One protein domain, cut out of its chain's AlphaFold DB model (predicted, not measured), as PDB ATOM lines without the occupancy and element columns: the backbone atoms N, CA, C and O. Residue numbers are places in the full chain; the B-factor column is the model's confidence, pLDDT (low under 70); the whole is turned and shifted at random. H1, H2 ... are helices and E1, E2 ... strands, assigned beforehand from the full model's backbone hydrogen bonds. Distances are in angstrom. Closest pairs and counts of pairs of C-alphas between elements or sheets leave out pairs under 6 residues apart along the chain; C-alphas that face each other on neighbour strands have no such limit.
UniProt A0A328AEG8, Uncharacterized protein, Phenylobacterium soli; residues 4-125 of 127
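Overview. This is residues 4 to 125 of the 127 residues of an uncharacterized protein of Phenylobacterium soli (UniProt A0A328AEG8). A twisted five-stranded sheet is covered by helices on both faces, in three layers: H1 and H4 side by side over one face, H3 over the other. The short H2 is on H3's face. The printed part has 122 residues, with four named helices and five named strands running H1 E1 E2 H2 H3 E3 E4 E5 H4, mixed in class. The antiparallel sheet's order is E2 E1 E5 E4 E3; the whole is compact, with a radius of gyration of the C-alphas of 13.1 A, and spans 42 by 28 by 24 A.

Arrangement. H1, residues 4 to 14, touches H4, residues 110 to 123, at a shallow tilt of 28 degrees, opposite ways; their closest C-alphas, Ala 13 and Arg 116, are 5.1 A apart. E1, residues 20 to 25, and E2, residues 31 to 35, form a hairpin, with N 35 and O 21 within hydrogen-bond range at 2.8 A. E1 also neighbours E5, residues 96 to 104, with N 22 and O 99 at 2.8 A. H2, residues 38 to 41, and H3, residues 56 to 66, are on the same face; the closest C-alphas of H3 and E5, Ala 60 and Ala 99, are 5.1 A apart. E3, residues 70 to 75, E4, residues 83 to 91, and E5 form a meander, each strand the antiparallel neighbour of the one before, with N 72 and O 86 at 2.9 A and N 100 and O 87 at 2.7 A. H4 lies over E5 and E4. Every O i to N i+4 pair is within hydrogen-bond range in H1 and H3, 8 of 10 in H4; H2 is too short for one.

Along the chain. H1 begins at C-alpha 4 (-38.584, -2.778, -40.161). E4 is 26.4 A long and E5 27.6 A. H4, 20.3 A long, ends at C-alpha 123 (-34.208, 10.572, -43.732).

Size, cuts and confidence. The C-alphas farthest apart, those of Asp 79 and Arg 93, are 42.1 A apart. The link from H2 to H3 is long. The printed part has no cut, and no printed residue has a pLDDT under 70.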
ATOM      1  N   ASP A   4     -37.777  -2.656 -38.939       93.50
ATOM      2  CA  ASP A   4     -38.584  -2.778 -40.161       93.50
ATOM      3  C   ASP A   4     -38.544  -1.528 -41.048       93.50
ATOM      4  O   ASP A   4     -38.545  -1.632 -42.270       93.50
ATOM      5  N   LYS A   5     -38.460  -0.326 -40.453       94.69
ATOM      6  CA  LYS A   5     -38.328   0.919 -41.228       94.69
ATOM      7  C   LYS A   5     -36.986   0.989 -41.948       94.69
ATOM      8  O   LYS A   5     -36.926   1.458 -43.078       94.69
ATOM      9  N   LEU A   6     -35.925   0.540 -41.281       94.25
ATOM     10  CA  LEU A   6     -34.593   0.505 -41.867       94.25
ATOM     11  C   LEU A   6     -34.498  -0.601 -42.925       94.25
ATOM     12  O   LEU A   6     -33.968  -0.351 -43.999       94.25
ATOM     13  N   ASP A   7     -35.098  -1.769 -42.676       96.50
ATOM     14  CA  ASP A   7     -35.195  -2.845 -43.670       96.50
ATOM     15  C   ASP A   7     -35.940  -2.378 -44.930       96.50
ATOM     16  O   ASP A   7     -35.432  -2.568 -46.031       96.50
ATOM     17  N   ALA A   8     -37.085  -1.703 -44.789       96.50
ATOM     18  CA  ALA A   8     -37.835  -1.160 -45.925       96.50
ATOM     19  C   ALA A   8     -37.038  -0.100 -46.704       96.50
ATOM     20  O   ALA A   8     -37.004  -0.127 -47.931       96.50
ATOM     21  N   ALA A   9     -36.355   0.801 -45.997       96.31
ATOM     22  CA  ALA A   9     -35.539   1.846 -46.604       96.31
ATOM     23  C   ALA A   9     -34.337   1.284 -47.387       96.31
ATOM     24  O   ALA A   9     -34.046   1.740 -48.491       96.31
ATOM     25  N   VAL A  10     -33.656   0.271 -46.838       96.31
ATOM     26  CA  VAL A  10     -32.546  -0.409 -47.526       96.31
ATOM     27  C   VAL A  10     -33.060  -1.251 -48.695       96.31
ATOM     28  O   VAL A  10     -32.432  -1.263 -49.752       96.31
ATOM     29  N   SER A  11     -34.214  -1.906 -48.538       96.44
ATOM     30  CA  SER A  11     -34.860  -2.674 -49.605       96.44
ATOM     31  C   SER A  11     -35.235  -1.793 -50.804       96.44
ATOM     32  O   SER A  11     -34.948  -2.154 -51.940       96.44
ATOM     33  N   ASP A  12     -35.770  -0.594 -50.575       96.25
ATOM     34  CA  ASP A  12     -36.070   0.369 -51.646       96.25
ATOM     35  C   ASP A  12     -34.796   0.908 -52.341       96.25
ATOM     36  O   ASP A  12     -34.758   1.143 -53.554       96.25
ATOM     37  N   ALA A  13     -33.710   1.071 -51.580       96.31
ATOM     38  CA  ALA A  13     -32.442   1.564 -52.109       96.31
ATOM     39  C   ALA A  13     -31.703   0.515 -52.955       96.31
ATOM     40  O   ALA A  13     -31.302   0.809 -54.083       96.31
ATOM     41  N   ILE A  14     -31.492  -0.687 -52.414       95.00
ATOM     42  CA  ILE A  14     -30.605  -1.713 -52.988       95.00
ATOM     43  C   ILE A  14     -31.161  -3.138 -52.856       95.00
ATOM     44  O   ILE A  14     -30.390  -4.095 -52.865       95.00
ATOM     45  N   GLY A  15     -32.475  -3.302 -52.697       91.81
ATOM     46  CA  GLY A  15     -33.110  -4.591 -52.441       91.81
ATOM     47  C   GLY A  15     -32.855  -5.625 -53.534       91.81
ATOM     48  O   GLY A  15     -33.490  -5.619 -54.582       91.81
ATOM     49  N   ASP A  16     -31.954  -6.554 -53.238       92.06
ATOM     50  CA  ASP A  16     -31.655  -7.731 -54.050       92.06
ATOM     51  C   ASP A  16     -31.257  -8.902 -53.125       92.06
ATOM     52  O   ASP A  16     -30.629  -8.655 -52.086       92.06
ATOM     53  N   PRO A  17     -31.577 -10.170 -53.452       91.25
ATOM     54  CA  PRO A  17     -31.193 -11.321 -52.630       91.25
ATOM     55  C   PRO A  17     -29.685 -11.433 -52.353       91.25
ATOM     56  O   PRO A  17     -29.298 -11.977 -51.317       91.25
ATOM     57  N   ALA A  18     -28.843 -10.904 -53.243       93.12
ATOM     58  CA  ALA A  18     -27.389 -10.886 -53.120       93.12
ATOM     59  C   ALA A  18     -26.829  -9.581 -52.527       93.12
ATOM     60  O   ALA A  18     -25.610  -9.446 -52.400       93.12
ATOM     61  N   SER A  19     -27.692  -8.636 -52.144       96.56
ATOM     62  CA  SER A  19     -27.290  -7.413 -51.449       96.56
ATOM     63  C   SER A  19     -27.180  -7.616 -49.936       96.56
ATOM     64  O   SER A  19     -27.958  -8.354 -49.327       96.56
ATOM     65  N   CYS A  20     -26.240  -6.925 -49.301       98.25
ATOM     66  CA  CYS A  20     -26.178  -6.799 -47.849       98.25
ATOM     67  C   CYS A  20     -25.795  -5.372 -47.457       98.25
ATOM     68  O   CYS A  20     -24.998  -4.729 -48.136       98.25
ATOM     69  N   LEU A  21     -26.327  -4.904 -46.328       98.56
ATOM     70  CA  LEU A  21     -25.887  -3.686 -45.657       98.56
ATOM     71  C   LEU A  21     -25.689  -3.969 -44.171       98.56
ATOM     72  O   LEU A  21     -26.521  -4.621 -43.539       98.56
ATOM     73  N   VAL A  22     -24.613  -3.441 -43.600       98.50
ATOM     74  CA  VAL A  22     -24.384  -3.413 -42.155       98.50
ATOM     75  C   VAL A  22     -24.225  -1.979 -41.677       98.50
ATOM     76  O   VAL A  22     -23.676  -1.133 -42.381       98.50
ATOM     77  N   ILE A  23     -24.690  -1.725 -40.456       98.19
ATOM     78  CA  ILE A  23     -24.327  -0.532 -39.691       98.19
ATOM     79  C   ILE A  23     -23.580  -1.010 -38.458       98.19
ATOM     80  O   ILE A  23     -24.063  -1.897 -37.745       98.19
ATOM     81  N   ALA A  24     -22.415  -0.427 -38.212       98.00
ATOM     82  CA  ALA A  24     -21.568  -0.749 -37.079       98.00
ATOM     83  C   ALA A  24     -21.275   0.497 -36.245       98.00
ATOM     84  O   ALA A  24     -21.237   1.620 -36.750       98.00
ATOM     85  N   ASP A  25     -21.062   0.280 -34.954       96.75
ATOM     86  CA  ASP A  25     -20.509   1.285 -34.062       96.75
ATOM     87  C   ASP A  25     -19.065   1.603 -34.476       96.75
ATOM     88  O   ASP A  25     -18.250   0.688 -34.616       96.75
ATOM     89  N   LYS A  26     -18.736   2.884 -34.685       95.94
ATOM     90  CA  LYS A  26     -17.412   3.280 -35.189       95.94
ATOM     91  C   LYS A  26     -16.298   3.005 -34.177       95.94
ATOM     92  O   LYS A  26     -15.185   2.689 -34.578       95.94
ATOM     93  N   ALA A  27     -16.578   3.140 -32.879       95.25
ATOM     94  CA  ALA A  27     -15.565   2.996 -31.836       95.25
ATOM     95  C   ALA A  27     -15.200   1.527 -31.576       95.25
ATOM     96  O   ALA A  27     -14.033   1.204 -31.375       95.25
ATOM     97  N   SER A  28     -16.195   0.640 -31.582       94.00
ATOM     98  CA  SER A  28     -16.030  -0.777 -31.233       94.00
ATOM     99  C   SER A  28     -16.027  -1.733 -32.426       94.00
ATOM    100  O   SER A  28     -15.703  -2.906 -32.254       94.00
ATOM    101  N   GLY A  29     -16.449  -1.292 -33.616       92.75
ATOM    102  CA  GLY A  29     -16.661  -2.163 -34.781       92.75
ATOM    103  C   GLY A  29     -17.837  -3.139 -34.615       92.75
ATOM    104  O   GLY A  29     -18.051  -4.033 -35.440       92.75
ATOM    105  N   ARG A  30     -18.619  -3.005 -33.535       96.06
ATOM    106  CA  ARG A  30     -19.751  -3.888 -33.254       96.06
ATOM    107  C   ARG A  30     -20.878  -3.616 -34.241       96.06
ATOM    108  O   ARG A  30     -21.399  -2.506 -34.304       96.06
ATOM    109  N   VAL A  31     -21.312  -4.651 -34.957       96.88
ATOM    110  CA  VAL A  31     -22.471  -4.571 -35.855       96.88
ATOM    111  C   VAL A  31     -23.742  -4.341 -35.032       96.88
ATOM    112  O   VAL A  31     -24.086  -5.139 -34.160       96.88
ATOM    113  N   LEU A  32     -24.437  -3.243 -35.320       96.44
ATOM    114  CA  LEU A  32     -25.685  -2.829 -34.671       96.44
ATOM    115  C   LEU A  32     -26.912  -3.217 -35.497       96.44
ATOM    116  O   LEU A  32     -27.999  -3.417 -34.958       96.44
ATOM    117  N   TYR A  33     -26.738  -3.302 -36.813       97.19
ATOM    118  CA  TYR A  33     -27.795  -3.631 -37.751       97.19
ATOM    119  C   TYR A  33     -27.231  -4.375 -38.957       97.19
ATOM    120  O   TYR A  33     -26.114  -4.112 -39.406       97.19
ATOM    121  N   ARG A  34     -28.044  -5.287 -39.488       97.94
ATOM    122  CA  ARG A  34     -27.788  -6.027 -40.716       97.94
ATOM    123  C   ARG A  34     -29.078  -6.127 -41.522       97.94
ATOM    124  O   ARG A  34     -30.104  -6.572 -40.996       97.94
ATOM    125  N   TYR A  35     -28.982  -5.748 -42.786       97.88
ATOM    126  CA  TYR A  35     -29.940  -6.071 -43.829       97.88
ATOM    127  C   TYR A  35     -29.526  -7.387 -44.492       97.88
ATOM    128  O   TYR A  35     -28.346  -7.580 -44.783       97.88
ATOM    129  N   ASN A  36     -30.501  -8.261 -44.753       96.56
ATOM    130  CA  ASN A  36     -30.306  -9.623 -45.261       96.56
ATOM    131  C   ASN A  36     -29.660 -10.595 -44.235       96.56
ATOM    132  O   ASN A  36     -29.447 -10.278 -43.056       96.56
ATOM    133  N   THR A  37     -29.448 -11.844 -44.646       95.44
ATOM    134  CA  THR A  37     -29.007 -12.939 -43.771       95.44
ATOM    135  C   THR A  37     -27.519 -12.852 -43.428       95.44
ATOM    136  O   THR A  37     -26.722 -12.242 -44.141       95.44
ATOM    137  N   ALA A  38     -27.118 -13.513 -42.337       94.25
ATOM    138  CA  ALA A  38     -25.707 -13.618 -41.964       94.25
ATOM    139  C   ALA A  38     -24.860 -14.231 -43.092       94.25
ATOM    140  O   ALA A  38     -23.769 -13.740 -43.362       94.25
ATOM    141  N   THR A  39     -25.390 -15.241 -43.787       95.00
ATOM    142  CA  THR A  39     -24.713 -15.922 -44.895       95.00
ATOM    143  C   THR A  39     -24.462 -14.993 -46.079       95.00
ATOM    144  O   THR A  39     -23.352 -14.974 -46.604       95.00
ATOM    145  N   VAL A  40     -25.448 -14.175 -46.475       95.94
ATOM    146  CA  VAL A  40     -25.267 -13.208 -47.576       95.94
ATOM    147  C   VAL A  40     -24.211 -12.164 -47.209       95.94
ATOM    148  O   VAL A  40     -23.343 -11.847 -48.018       95.94
ATOM    149  N   CYS A  41     -24.228 -11.678 -45.970       97.50
ATOM    150  CA  CYS A  41     -23.284 -10.665 -45.501       97.50
ATOM    151  C   CYS A  41     -21.865 -11.189 -45.230       97.50
ATOM    152  O   CYS A  41     -20.922 -10.400 -45.191       97.50
ATOM    153  N   ALA A  42     -21.699 -12.498 -45.040       97.19
ATOM    154  CA  ALA A  42     -20.402 -13.139 -44.826       97.19
ATOM    155  C   ALA A  42     -19.697 -13.538 -46.136       97.19
ATOM    156  O   ALA A  42     -18.621 -14.135 -46.093       97.19
ATOM    157  N   ARG A  43     -20.281 -13.233 -47.305       96.94
ATOM    158  CA  ARG A  43     -19.658 -13.537 -48.599       96.94
ATOM    159  C   ARG A  43     -18.328 -12.796 -48.735       96.94
ATOM    160  O   ARG A  43     -18.281 -11.573 -48.622       96.94
ATOM    161  N   MET A  44     -17.272 -13.546 -49.035       97.94
ATOM    162  CA  MET A  44     -16.003 -12.985 -49.488       97.94
ATOM    163  C   MET A  44     -16.100 -12.673 -50.979       97.94
ATOM    164  O   MET A  44     -16.375 -13.561 -51.787       97.94
ATOM    165  N   LEU A  45     -15.892 -11.410 -51.334       97.81
ATOM    166  CA  LEU A  45     -15.991 -10.906 -52.702       97.81
ATOM    167  C   LEU A  45     -14.774 -10.026 -53.027       97.81
ATOM    168  O   LEU A  45     -14.163  -9.498 -52.099       97.81
ATOM    169  N   PRO A  46     -14.401  -9.855 -54.308       98.00
ATOM    170  CA  PRO A  46     -13.256  -9.035 -54.698       98.00
ATOM    171  C   PRO A  46     -13.264  -7.645 -54.055       98.00
ATOM    172  O   PRO A  46     -14.285  -6.960 -54.044       98.00
ATOM    173  N   ALA A  47     -12.112  -7.227 -53.532       97.31
ATOM    174  CA  ALA A  47     -11.943  -5.960 -52.821       97.31
ATOM    175  C   ALA A  47     -12.083  -4.710 -53.713       97.31
ATOM    176  O   ALA A  47     -12.505  -3.657 -53.237       97.31
ATOM    177  N   CYS A  48     -11.774  -4.846 -55.005       97.31
ATOM    178  CA  CYS A  48     -11.805  -3.818 -56.056       97.31
ATOM    179  C   CYS A  48     -10.816  -2.642 -55.925       97.31
ATOM    180  O   CYS A  48     -10.551  -1.983 -56.923       97.31
ATOM    181  N   ASP A  49     -10.255  -2.373 -54.750       95.75
ATOM    182  CA  ASP A  49      -9.210  -1.359 -54.501       95.75
ATOM    183  C   ASP A  49      -7.847  -1.982 -54.135       95.75
ATOM    184  O   ASP A  49      -6.839  -1.283 -54.052       95.75
ATOM    185  N   SER A  50      -7.799  -3.298 -53.923       91.94
ATOM    186  CA  SER A  50      -6.585  -4.058 -53.641       91.94
ATOM    187  C   SER A  50      -6.729  -5.520 -54.084       91.94
ATOM    188  O   SER A  50      -7.851  -6.004 -54.275       91.94
ATOM    189  N   PRO A  51      -5.615  -6.257 -54.254       94.06
ATOM    190  CA  PRO A  51      -5.669  -7.702 -54.433       94.06
ATOM    191  C   PRO A  51      -6.356  -8.391 -53.247       94.06
ATOM    192  O   PRO A  51      -6.131  -8.033 -52.091       94.06
ATOM    193  N   GLY A  52      -7.151  -9.422 -53.539       95.94
ATOM    194  CA  GLY A  52      -7.827 -10.243 -52.537       95.94
ATOM    195  C   GLY A  52      -9.332  -9.998 -52.437       95.94
ATOM    196  O   GLY A  52      -9.944  -9.304 -53.254       95.94
ATOM    197  N   ALA A  53      -9.933 -10.626 -51.430       97.81
ATOM    198  CA  ALA A  53     -11.361 -10.569 -51.159       97.81
ATOM    199  C   ALA A  53     -11.635  -9.935 -49.792       97.81
ATOM    200  O   ALA A  53     -10.783  -9.946 -48.907       97.81
ATOM    201  N   ARG A  54     -12.839  -9.392 -49.626       98.38
ATOM    202  CA  ARG A  54     -13.344  -8.833 -48.371       98.38
ATOM    203  C   ARG A  54     -14.799  -9.221 -48.160       98.38
ATOM    204  O   ARG A  54     -15.519  -9.514 -49.115       98.38
ATOM    205  N   THR A  55     -15.226  -9.181 -46.911       98.56
ATOM    206  CA  THR A  55     -16.635  -9.164 -46.522       98.56
ATOM    207  C   THR A  55     -17.128  -7.724 -46.367       98.56
ATOM    208  O   THR A  55     -16.349  -6.770 -46.299       98.56
ATOM    209  N   VAL A  56     -18.446  -7.550 -46.244       98.56
ATOM    210  CA  VAL A  56     -19.028  -6.236 -45.919       98.56
ATOM    211  C   VAL A  56     -18.620  -5.754 -44.520       98.56
ATOM    212  O   VAL A  56     -18.537  -4.550 -44.282       98.56
ATOM    213  N   LYS A  57     -18.331  -6.681 -43.593       98.31
ATOM    214  CA  LYS A  57     -17.852  -6.336 -42.252       98.31
ATOM    215  C   LYS A  57     -16.430  -5.781 -42.316       98.31
ATOM    216  O   LYS A  57     -16.178  -4.755 -41.698       98.31
ATOM    217  N   ASP A  58     -15.547  -6.390 -43.103       98.38
ATOM    218  CA  ASP A  58     -14.177  -5.887 -43.270       98.38
ATOM    219  C   ASP A  58     -14.191  -4.457 -43.825       98.38
ATOM    220  O   ASP A  58     -13.466  -3.585 -43.350       98.38
ATOM    221  N   LEU A  59     -15.084  -4.180 -44.784       98.56
ATOM    222  CA  LEU A  59     -15.284  -2.832 -45.314       98.56
ATOM    223  C   LEU A  59     -15.759  -1.842 -44.236       98.56
ATOM    224  O   LEU A  59     -15.263  -0.712 -44.181       98.56
ATOM    225  N   ALA A  60     -16.699  -2.252 -43.377       98.56
ATOM    226  CA  ALA A  60     -17.153  -1.437 -42.251       98.56
ATOM    227  C   ALA A  60     -16.015  -1.157 -41.260       98.56
ATOM    228  O   ALA A  60     -15.836  -0.009 -40.864       98.56
ATOM    229  N   ASP A  61     -15.218  -2.168 -40.908       98.25
ATOM    230  CA  ASP A  61     -14.112  -2.044 -39.952       98.25
ATOM    231  C   ASP A  61     -13.024  -1.085 -40.467       98.25
ATOM    232  O   ASP A  61     -12.552  -0.213 -39.732       98.25
ATOM    233  N   VAL A  62     -12.656  -1.186 -41.750       97.62
ATOM    234  CA  VAL A  62     -11.690  -0.261 -42.365       97.62
ATOM    235  C   VAL A  62     -12.246   1.167 -42.384       97.62
ATOM    236  O   VAL A  62     -11.547   2.098 -41.986       97.62
ATOM    237  N   THR A  63     -13.518   1.338 -42.757       98.00
ATOM    238  CA  THR A  63     -14.190   2.653 -42.758       98.00
ATOM    239  C   THR A  63     -14.298   3.235 -41.348       98.00
ATOM    240  O   THR A  63     -14.160   4.443 -41.157       98.00
ATOM    241  N   ALA A  64     -14.521   2.399 -40.334       97.50
ATOM    242  CA  ALA A  64     -14.538   2.828 -38.942       97.50
ATOM    243  C   ALA A  64     -13.173   3.370 -38.501       97.50
ATOM    244  O   ALA A  64     -13.113   4.393 -37.813       97.50
ATOM    245  N   LYS A  65     -12.094   2.723 -38.957       96.88
ATOM    246  CA  LYS A  65     -10.710   3.080 -38.635       96.88
ATOM    247  C   LYS A  65     -10.254   4.382 -39.295       96.88
ATOM    248  O   LYS A  65      -9.657   5.211 -38.615       96.88
ATOM    249  N   ASP A  66     -10.496   4.558 -40.593       96.69
ATOM    250  CA  ASP A  66      -9.952   5.693 -41.359       96.69
ATOM    251  C   ASP A  66     -10.966   6.799 -41.687       96.69
ATOM    252  O   ASP A  66     -10.578   7.902 -42.077       96.69
ATOM    253  N   GLY A  67     -12.260   6.530 -41.510       96.00
ATOM    254  CA  GLY A  67     -13.344   7.455 -41.829       96.00
ATOM    255  C   GLY A  67     -13.547   7.712 -43.325       96.00
ATOM    256  O   GLY A  67     -14.324   8.602 -43.668       96.00
ATOM    257  N   GLN A  68     -12.871   6.975 -44.209       97.44
ATOM    258  CA  GLN A  68     -12.906   7.212 -45.648       97.44
ATOM    259  C   GLN A  68     -14.092   6.504 -46.296       97.44
ATOM    260  O   GLN A  68     -14.251   5.283 -46.193       97.44
ATOM    261  N   ALA A  69     -14.907   7.279 -47.009       97.81
ATOM    262  CA  ALA A  69     -15.991   6.737 -47.812       97.81
ATOM    263  C   ALA A  69     -15.434   5.957 -49.009       97.81
ATOM    264  O   ALA A  69     -14.479   6.389 -49.658       97.81
ATOM    265  N   ARG A  70     -16.052   4.821 -49.330       98.31
ATOM    266  CA  ARG A  70     -15.651   3.965 -50.456       98.31
ATOM    267  C   ARG A  70     -16.834   3.739 -51.371       98.31
ATOM    268  O   ARG A  70     -17.947   3.539 -50.904       98.31
ATOM    269  N   ARG A  71     -16.577   3.797 -52.675       98.44
ATOM    270  CA  ARG A  71     -17.566   3.684 -53.754       98.44
ATOM    271  C   ARG A  71     -16.926   2.879 -54.880       98.44
ATOM    272  O   ARG A  71     -16.453   3.442 -55.861       98.44
ATOM    273  N   LEU A  72     -16.788   1.574 -54.666       98.38
ATOM    274  CA  LEU A  72     -15.931   0.703 -55.477       98.38
ATOM    275  C   LEU A  72     -16.770  -0.251 -56.319       98.38
ATOM    276  O   LEU A  72     -17.865  -0.649 -55.915       98.38
ATOM    277  N   SER A  73     -16.259  -0.650 -57.479       97.81
ATOM    278  CA  SER A  73     -16.864  -1.695 -58.310       97.81
ATOM    279  C   SER A  73     -15.817  -2.395 -59.156       97.81
ATOM    280  O   SER A  73     -14.855  -1.768 -59.593       97.81
ATOM    281  N   CYS A  74     -16.008  -3.688 -59.387       97.19
ATOM    282  CA  CYS A  74     -15.175  -4.482 -60.278       97.19
ATOM    283  C   CYS A  74     -15.905  -5.766 -60.696       97.19
ATOM    284  O   CYS A  74     -16.930  -6.136 -60.116       97.19
ATOM    285  N   ASN A  75     -15.377  -6.452 -61.708       96.81
ATOM    286  CA  ASN A  75     -15.941  -7.712 -62.184       96.81
ATOM    287  C   ASN A  75     -15.658  -8.845 -61.185       96.81
ATOM    288  O   ASN A  75     -14.550  -8.955 -60.658       96.81
ATOM    289  N   THR A  76     -16.648  -9.705 -60.947       94.44
ATOM    290  CA  THR A  76     -16.484 -10.959 -60.185       94.44
ATOM    291  C   THR A  76     -16.281 -12.164 -61.092       94.44
ATOM    292  O   THR A  76     -15.663 -13.139 -60.672       94.44
ATOM    293  N   ALA A  77     -16.766 -12.090 -62.331       93.06
ATOM    294  CA  ALA A  77     -16.522 -13.080 -63.372       93.06
ATOM    295  C   ALA A  77     -15.515 -12.543 -64.400       93.06
ATOM    296  O   ALA A  77     -15.552 -11.367 -64.762       93.06
ATOM    297  N   ALA A  78     -14.621 -13.411 -64.886       89.69
ATOM    298  CA  ALA A  78     -13.573 -13.031 -65.840       89.69
ATOM    299  C   ALA A  78     -14.134 -12.532 -67.185       89.69
ATOM    300  O   ALA A  78     -13.520 -11.693 -67.835       89.69
ATOM    301  N   ASP A  79     -15.315 -13.016 -67.570       91.19
ATOM    302  CA  ASP A  79     -16.044 -12.610 -68.777       91.19
ATOM    303  C   ASP A  79     -16.834 -11.297 -68.607       91.19
ATOM    304  O   ASP A  79     -17.488 -10.843 -69.543       91.19
ATOM    305  N   GLY A  80     -16.803 -10.687 -67.415       89.88
ATOM    306  CA  GLY A  80     -17.533  -9.457 -67.104       89.88
ATOM    307  C   GLY A  80     -19.049  -9.627 -66.965       89.88
ATOM    308  O   GLY A  80     -19.748  -8.634 -66.777       89.88
ATOM    309  N   SER A  81     -19.576 -10.856 -67.004       92.94
ATOM    310  CA  SER A  81     -21.020 -11.122 -66.880       92.94
ATOM    311  C   SER A  81     -21.589 -10.779 -65.498       92.94
ATOM    312  O   SER A  81     -22.802 -10.618 -65.336       92.94
ATOM    313  N   ARG A  82     -20.720 -10.683 -64.489       95.75
ATOM    314  CA  ARG A  82     -21.063 -10.383 -63.100       95.75
ATOM    315  C   ARG A  82     -20.080  -9.386 -62.509       95.75
ATOM    316  O   ARG A  82     -18.875  -9.455 -62.767       95.75
ATOM    317  N   GLY A  83     -20.602  -8.508 -61.662       96.88
ATOM    318  CA  GLY A  83     -19.815  -7.529 -60.925       96.88
ATOM    319  C   GLY A  83     -20.216  -7.456 -59.462       96.88
ATOM    320  O   GLY A  83     -21.334  -7.824 -59.089       96.88
ATOM    321  N   VAL A  84     -19.299  -6.943 -58.649       98.12
ATOM    322  CA  VAL A  84     -19.528  -6.560 -57.256       98.12
ATOM    323  C   VAL A  84     -19.382  -5.054 -57.127       98.12
ATOM    324  O   VAL A  84     -18.530  -4.441 -57.775       98.12
ATOM    325  N   ALA A  85     -20.196  -4.468 -56.262       98.25
ATOM    326  CA  ALA A  85     -20.066  -3.092 -55.849       98.25
ATOM    327  C   ALA A  85     -20.088  -2.965 -54.334       98.25
ATOM    328  O   ALA A  85     -20.762  -3.723 -53.634       98.25
ATOM    329  N   TRP A  86     -19.340  -1.978 -53.859       98.62
ATOM    330  CA  TRP A  86     -19.148  -1.658 -52.457       98.62
ATOM    331  C   TRP A  86     -19.457  -0.185 -52.220       98.62
ATOM    332  O   TRP A  86     -18.988   0.676 -52.973       98.62
ATOM    333  N   ALA A  87     -20.176   0.100 -51.140       98.75
ATOM    334  CA  ALA A  87     -20.403   1.454 -50.650       98.75
ATOM    335  C   ALA A  87     -20.183   1.506 -49.136       98.75
ATOM    336  O   ALA A  87     -20.695   0.646 -48.420       98.75
ATOM    337  N   SER A  88     -19.444   2.488 -48.630       98.69
ATOM    338  CA  SER A  88     -19.312   2.717 -47.188       98.69
ATOM    339  C   SER A  88     -19.103   4.185 -46.855       98.69
ATOM    340  O   SER A  88     -18.617   4.961 -47.681       98.69
ATOM    341  N   GLY A  89     -19.442   4.554 -45.621       98.06
ATOM    342  CA  GLY A  89     -19.283   5.914 -45.126       98.06
ATOM    343  C   GLY A  89     -19.542   6.043 -43.629       98.06
ATOM    344  O   GLY A  89     -20.063   5.134 -42.975       98.06
ATOM    345  N   VAL A  90     -19.153   7.194 -43.083       97.31
ATOM    346  CA  VAL A  90     -19.394   7.555 -41.682       97.31
ATOM    347  C   VAL A  90     -20.806   8.109 -41.528       97.31
ATOM    348  O   VAL A  90     -21.296   8.842 -42.380       97.31
ATOM    349  N   LEU A  91     -21.427   7.771 -40.402       96.31
ATOM    350  CA  LEU A  91     -22.725   8.240 -39.930       96.31
ATOM    351  C   LEU A  91     -22.495   9.073 -38.647       96.31
ATOM    352  O   LEU A  91     -22.625   8.546 -37.529       96.31
ATOM    353  N   PRO A  92     -21.993  10.319 -38.778       88.38
ATOM    354  CA  PRO A  92     -21.407  11.075 -37.672       88.38
ATOM    355  C   PRO A  92     -22.355  11.372 -36.505       88.38
ATOM    356  O   PRO A  92     -21.916  11.280 -35.356       88.38
ATOM    357  N   ARG A  93     -23.643  11.653 -36.728       89.50
ATOM    358  CA  ARG A  93     -24.596  12.011 -35.652       89.50
ATOM    359  C   ARG A  93     -24.790  10.924 -34.608       89.50
ATOM    360  O   ARG A  93     -25.216  11.211 -33.487       89.50
ATOM    361  N   LYS A  94     -24.513   9.674 -34.969       88.12
ATOM    362  CA  LYS A  94     -24.578   8.530 -34.055       88.12
ATOM    363  C   LYS A  94     -23.219   7.904 -33.759       88.12
ATOM    364  O   LYS A  94     -23.164   6.988 -32.947       88.12
ATOM    365  N   GLY A  95     -22.140   8.393 -34.374       93.81
ATOM    366  CA  GLY A  95     -20.825   7.763 -34.274       93.81
ATOM    367  C   GLY A  95     -20.805   6.365 -34.892       93.81
ATOM    368  O   GLY A  95     -20.140   5.471 -34.374       93.81
ATOM    369  N   TYR A  96     -21.561   6.151 -35.970       97.44
ATOM    370  CA  TYR A  96     -21.649   4.862 -36.657       97.44
ATOM    371  C   TYR A  96     -20.914   4.904 -37.998       97.44
ATOM    372  O   TYR A  96     -20.470   5.954 -38.467       97.44
ATOM    373  N   VAL A  97     -20.805   3.744 -38.631       98.38
ATOM    374  CA  VAL A  97     -20.452   3.596 -40.043       98.38
ATOM    375  C   VAL A  97     -21.449   2.668 -40.713       98.38
ATOM    376  O   VAL A  97     -21.999   1.776 -40.063       98.38
ATOM    377  N   TYR A  98     -21.659   2.855 -42.010       98.50
ATOM    378  CA  TYR A  98     -22.352   1.876 -42.837       98.50
ATOM    379  C   TYR A  98     -21.380   1.247 -43.834       98.50
ATOM    380  O   TYR A  98     -20.414   1.880 -44.267       98.50
ATOM    381  N   ALA A  99     -21.663   0.009 -44.216       98.69
ATOM    382  CA  ALA A  99     -21.053  -0.643 -45.362       98.69
ATOM    383  C   ALA A  99     -22.102  -1.492 -46.075       98.69
ATOM    384  O   ALA A  99     -22.929  -2.138 -45.432       98.69
ATOM    385  N   ALA A 100     -22.067  -1.496 -47.398       98.62
ATOM    386  CA  ALA A 100     -22.997  -2.215 -48.242       98.62
ATOM    387  C   ALA A 100     -22.271  -2.901 -49.396       98.62
ATOM    388  O   ALA A 100     -21.245  -2.418 -49.881       98.62
ATOM    389  N   VAL A 101     -22.838  -4.020 -49.831       98.50
ATOM    390  CA  VAL A 101     -22.360  -4.814 -50.958       98.50
ATOM    391  C   VAL A 101     -23.525  -5.294 -51.808       98.50
ATOM    392  O   VAL A 101     -24.588  -5.621 -51.282       98.50
ATOM    393  N   MET A 102     -23.310  -5.350 -53.116       97.56
ATOM    394  CA  MET A 102     -24.198  -5.988 -54.082       97.56
ATOM    395  C   MET A 102     -23.342  -6.767 -55.077       97.56
ATOM    396  O   MET A 102     -22.313  -6.264 -55.520       97.56
ATOM    397  N   GLU A 103     -23.744  -7.990 -55.421       96.50
ATOM    398  CA  GLU A 103     -23.055  -8.803 -56.427       96.50
ATOM    399  C   GLU A 103     -24.053  -9.541 -57.314       96.50
ATOM    400  O   GLU A 103     -25.022 -10.113 -56.823       96.50
ATOM    401  N   GLY A 104     -23.803  -9.560 -58.619       94.62
ATOM    402  CA  GLY A 104     -24.735 -10.114 -59.588       94.62
ATOM    403  C   GLY A 104     -24.542  -9.569 -60.998       94.62
ATOM    404  O   GLY A 104     -23.560  -8.898 -61.311       94.62
ATOM    405  N   THR A 105     -25.505  -9.887 -61.859       92.12
ATOM    406  CA  THR A 105     -25.534  -9.479 -63.275       92.12
ATOM    407  C   THR A 105     -26.087  -8.066 -63.480       92.12
ATOM    408  O   THR A 105     -25.880  -7.465 -64.527       92.12
ATOM    409  N   ARG A 106     -26.805  -7.525 -62.487       87.00
ATOM    410  CA  ARG A 106     -27.409  -6.179 -62.500       87.00
ATOM    411  C   ARG A 106     -26.952  -5.350 -61.302       87.00
ATOM    412  O   ARG A 106     -27.736  -4.627 -60.696       87.00
ATOM    413  N   THR A 107     -25.689  -5.511 -60.931       92.00
ATOM    414  CA  THR A 107     -25.086  -4.789 -59.814       92.00
ATOM    415  C   THR A 107     -25.005  -3.302 -60.134       92.00
ATOM    416  O   THR A 107     -24.467  -2.916 -61.172       92.00
ATOM    417  N   PHE A 108     -25.516  -2.456 -59.242       93.06
ATOM    418  CA  PHE A 108     -25.278  -1.019 -59.345       93.06
ATOM    419  C   PHE A 108     -23.797  -0.709 -59.140       93.06
ATOM    420  O   PHE A 108     -23.181  -1.337 -58.287       93.06
ATOM    421  N   PRO A 109     -23.226   0.301 -59.814       96.25
ATOM    422  CA  PRO A 109     -21.933   0.843 -59.418       96.25
ATOM    423  C   PRO A 109     -21.946   1.309 -57.955       96.25
ATOM    424  O   PRO A 109     -22.962   1.797 -57.458       96.25
ATOM    425  N   GLY A 110     -20.804   1.233 -57.271       97.44
ATOM    426  CA  GLY A 110     -20.675   1.581 -55.851       97.44
ATOM    427  C   GLY A 110     -21.044   3.035 -55.554       97.44
ATOM    428  O   GLY A 110     -21.618   3.324 -54.508       97.44
ATOM    429  N   LEU A 111     -20.797   3.943 -56.507       97.81
ATOM    430  CA  LEU A 111     -21.276   5.325 -56.436       97.81
ATOM    431  C   LEU A 111     -22.809   5.384 -56.393       97.81
ATOM    432  O   LEU A 111     -23.359   5.980 -55.475       97.81
ATOM    433  N   MET A 112     -23.492   4.690 -57.308       97.75
ATOM    434  CA  MET A 112     -24.957   4.638 -57.322       97.75
ATOM    435  C   MET A 112     -25.527   3.948 -56.081       97.75
ATOM    436  O   MET A 112     -26.574   4.354 -55.584       97.75
ATOM    437  N   MET A 113     -24.855   2.927 -55.538       97.88
ATOM    438  CA  MET A 113     -25.257   2.347 -54.252       97.88
ATOM    439  C   MET A 113     -25.239   3.403 -53.142       97.88
ATOM    440  O   MET A 113     -26.232   3.544 -52.432       97.88
ATOM    441  N   ALA A 114     -24.148   4.165 -53.010       98.25
ATOM    442  CA  ALA A 114     -24.043   5.227 -52.010       98.25
ATOM    443  C   ALA A 114     -25.130   6.299 -52.205       98.25
ATOM    444  O   ALA A 114     -25.856   6.605 -51.262       98.25
ATOM    445  N   GLU A 115     -25.321   6.783 -53.436       97.94
ATOM    446  CA  GLU A 115     -26.339   7.790 -53.776       97.94
ATOM    447  C   GLU A 115     -27.773   7.332 -53.479       97.94
ATOM    448  O   GLU A 115     -28.638   8.156 -53.186       97.94
ATOM    449  N   ARG A 116     -28.042   6.023 -53.519       97.62
ATOM    450  CA  ARG A 116     -29.356   5.460 -53.173       97.62
ATOM    451  C   ARG A 116     -29.520   5.198 -51.678       97.62
ATOM    452  O   ARG A 116     -30.632   5.327 -51.173       97.62
ATOM    453  N   ILE A 117     -28.452   4.816 -50.975       97.56
ATOM    454  CA  ILE A 117     -28.480   4.443 -49.550       97.56
ATOM    455  C   ILE A 117     -28.422   5.676 -48.646       97.56
ATOM    456  O   ILE A 117     -29.241   5.808 -47.736       97.56
ATOM    457  N   GLU A 118     -27.456   6.568 -48.870       97.25
ATOM    458  CA  GLU A 118     -27.142   7.678 -47.961       97.25
ATOM    459  C   GLU A 118     -28.348   8.600 -47.696       97.25
ATOM    460  O   GLU A 118     -28.610   8.878 -46.521       97.25
ATOM    461  N   PRO A 119     -29.165   8.991 -48.700       96.81
ATOM    462  CA  PRO A 119     -30.375   9.775 -48.449       96.81
ATOM    463  C   PRO A 119     -31.365   9.064 -47.524       96.81
ATOM    464  O   PRO A 119     -31.959   9.689 -46.654       96.81
ATOM    465  N   ARG A 120     -31.499   7.739 -47.641       96.06
ATOM    466  CA  ARG A 120     -32.427   6.962 -46.805       96.06
ATOM    467  C   ARG A 120     -31.946   6.851 -45.369       96.06
ATOM    468  O   ARG A 120     -32.755   6.887 -44.447       96.06
ATOM    469  N   LEU A 121     -30.636   6.740 -45.164       95.19
ATOM    470  CA  LEU A 121     -30.054   6.781 -43.823       95.19
ATOM    471  C   LEU A 121     -30.238   8.168 -43.189       95.19
ATOM    472  O   LEU A 121     -30.592   8.258 -42.010       95.19
ATOM    473  N   LYS A 122     -30.088   9.235 -43.980       93.75
ATOM    474  CA  LYS A 122     -30.344  10.619 -43.563       93.75
ATOM    475  C   LYS A 122     -31.808  10.881 -43.199       93.75
ATOM    476  O   LYS A 122     -32.072  11.410 -42.124       93.75
ATOM    477  N   ASP A 123     -32.765  10.443 -44.015       93.50
ATOM    478  CA  ASP A 123     -34.208  10.572 -43.732       93.50
ATOM    479  C   ASP A 123     -34.611   9.877 -42.420       93.50
ATOM    480  O   ASP A 123     -35.578  10.245 -41.749       93.50
ATOM    481  N   LEU A 124     -33.838   8.864 -42.034       93.06
ATOM    482  CA  LEU A 124     -33.992   8.126 -40.791       93.06
ATOM    483  C   LEU A 124     -33.219   8.751 -39.607       93.06
ATOM    484  O   LEU A 124     -33.338   8.280 -38.473       93.06
ATOM    485  N   GLY A 125     -32.463   9.829 -39.833       91.25
ATOM    486  CA  GLY A 125     -31.699  10.559 -38.819       91.25
ATOM    487  C   GLY A 125     -30.430   9.838 -38.359       91.25
ATOM    488  O   GLY A 125     -30.094   9.890 -37.167       91.25
TER     489      GLY A 125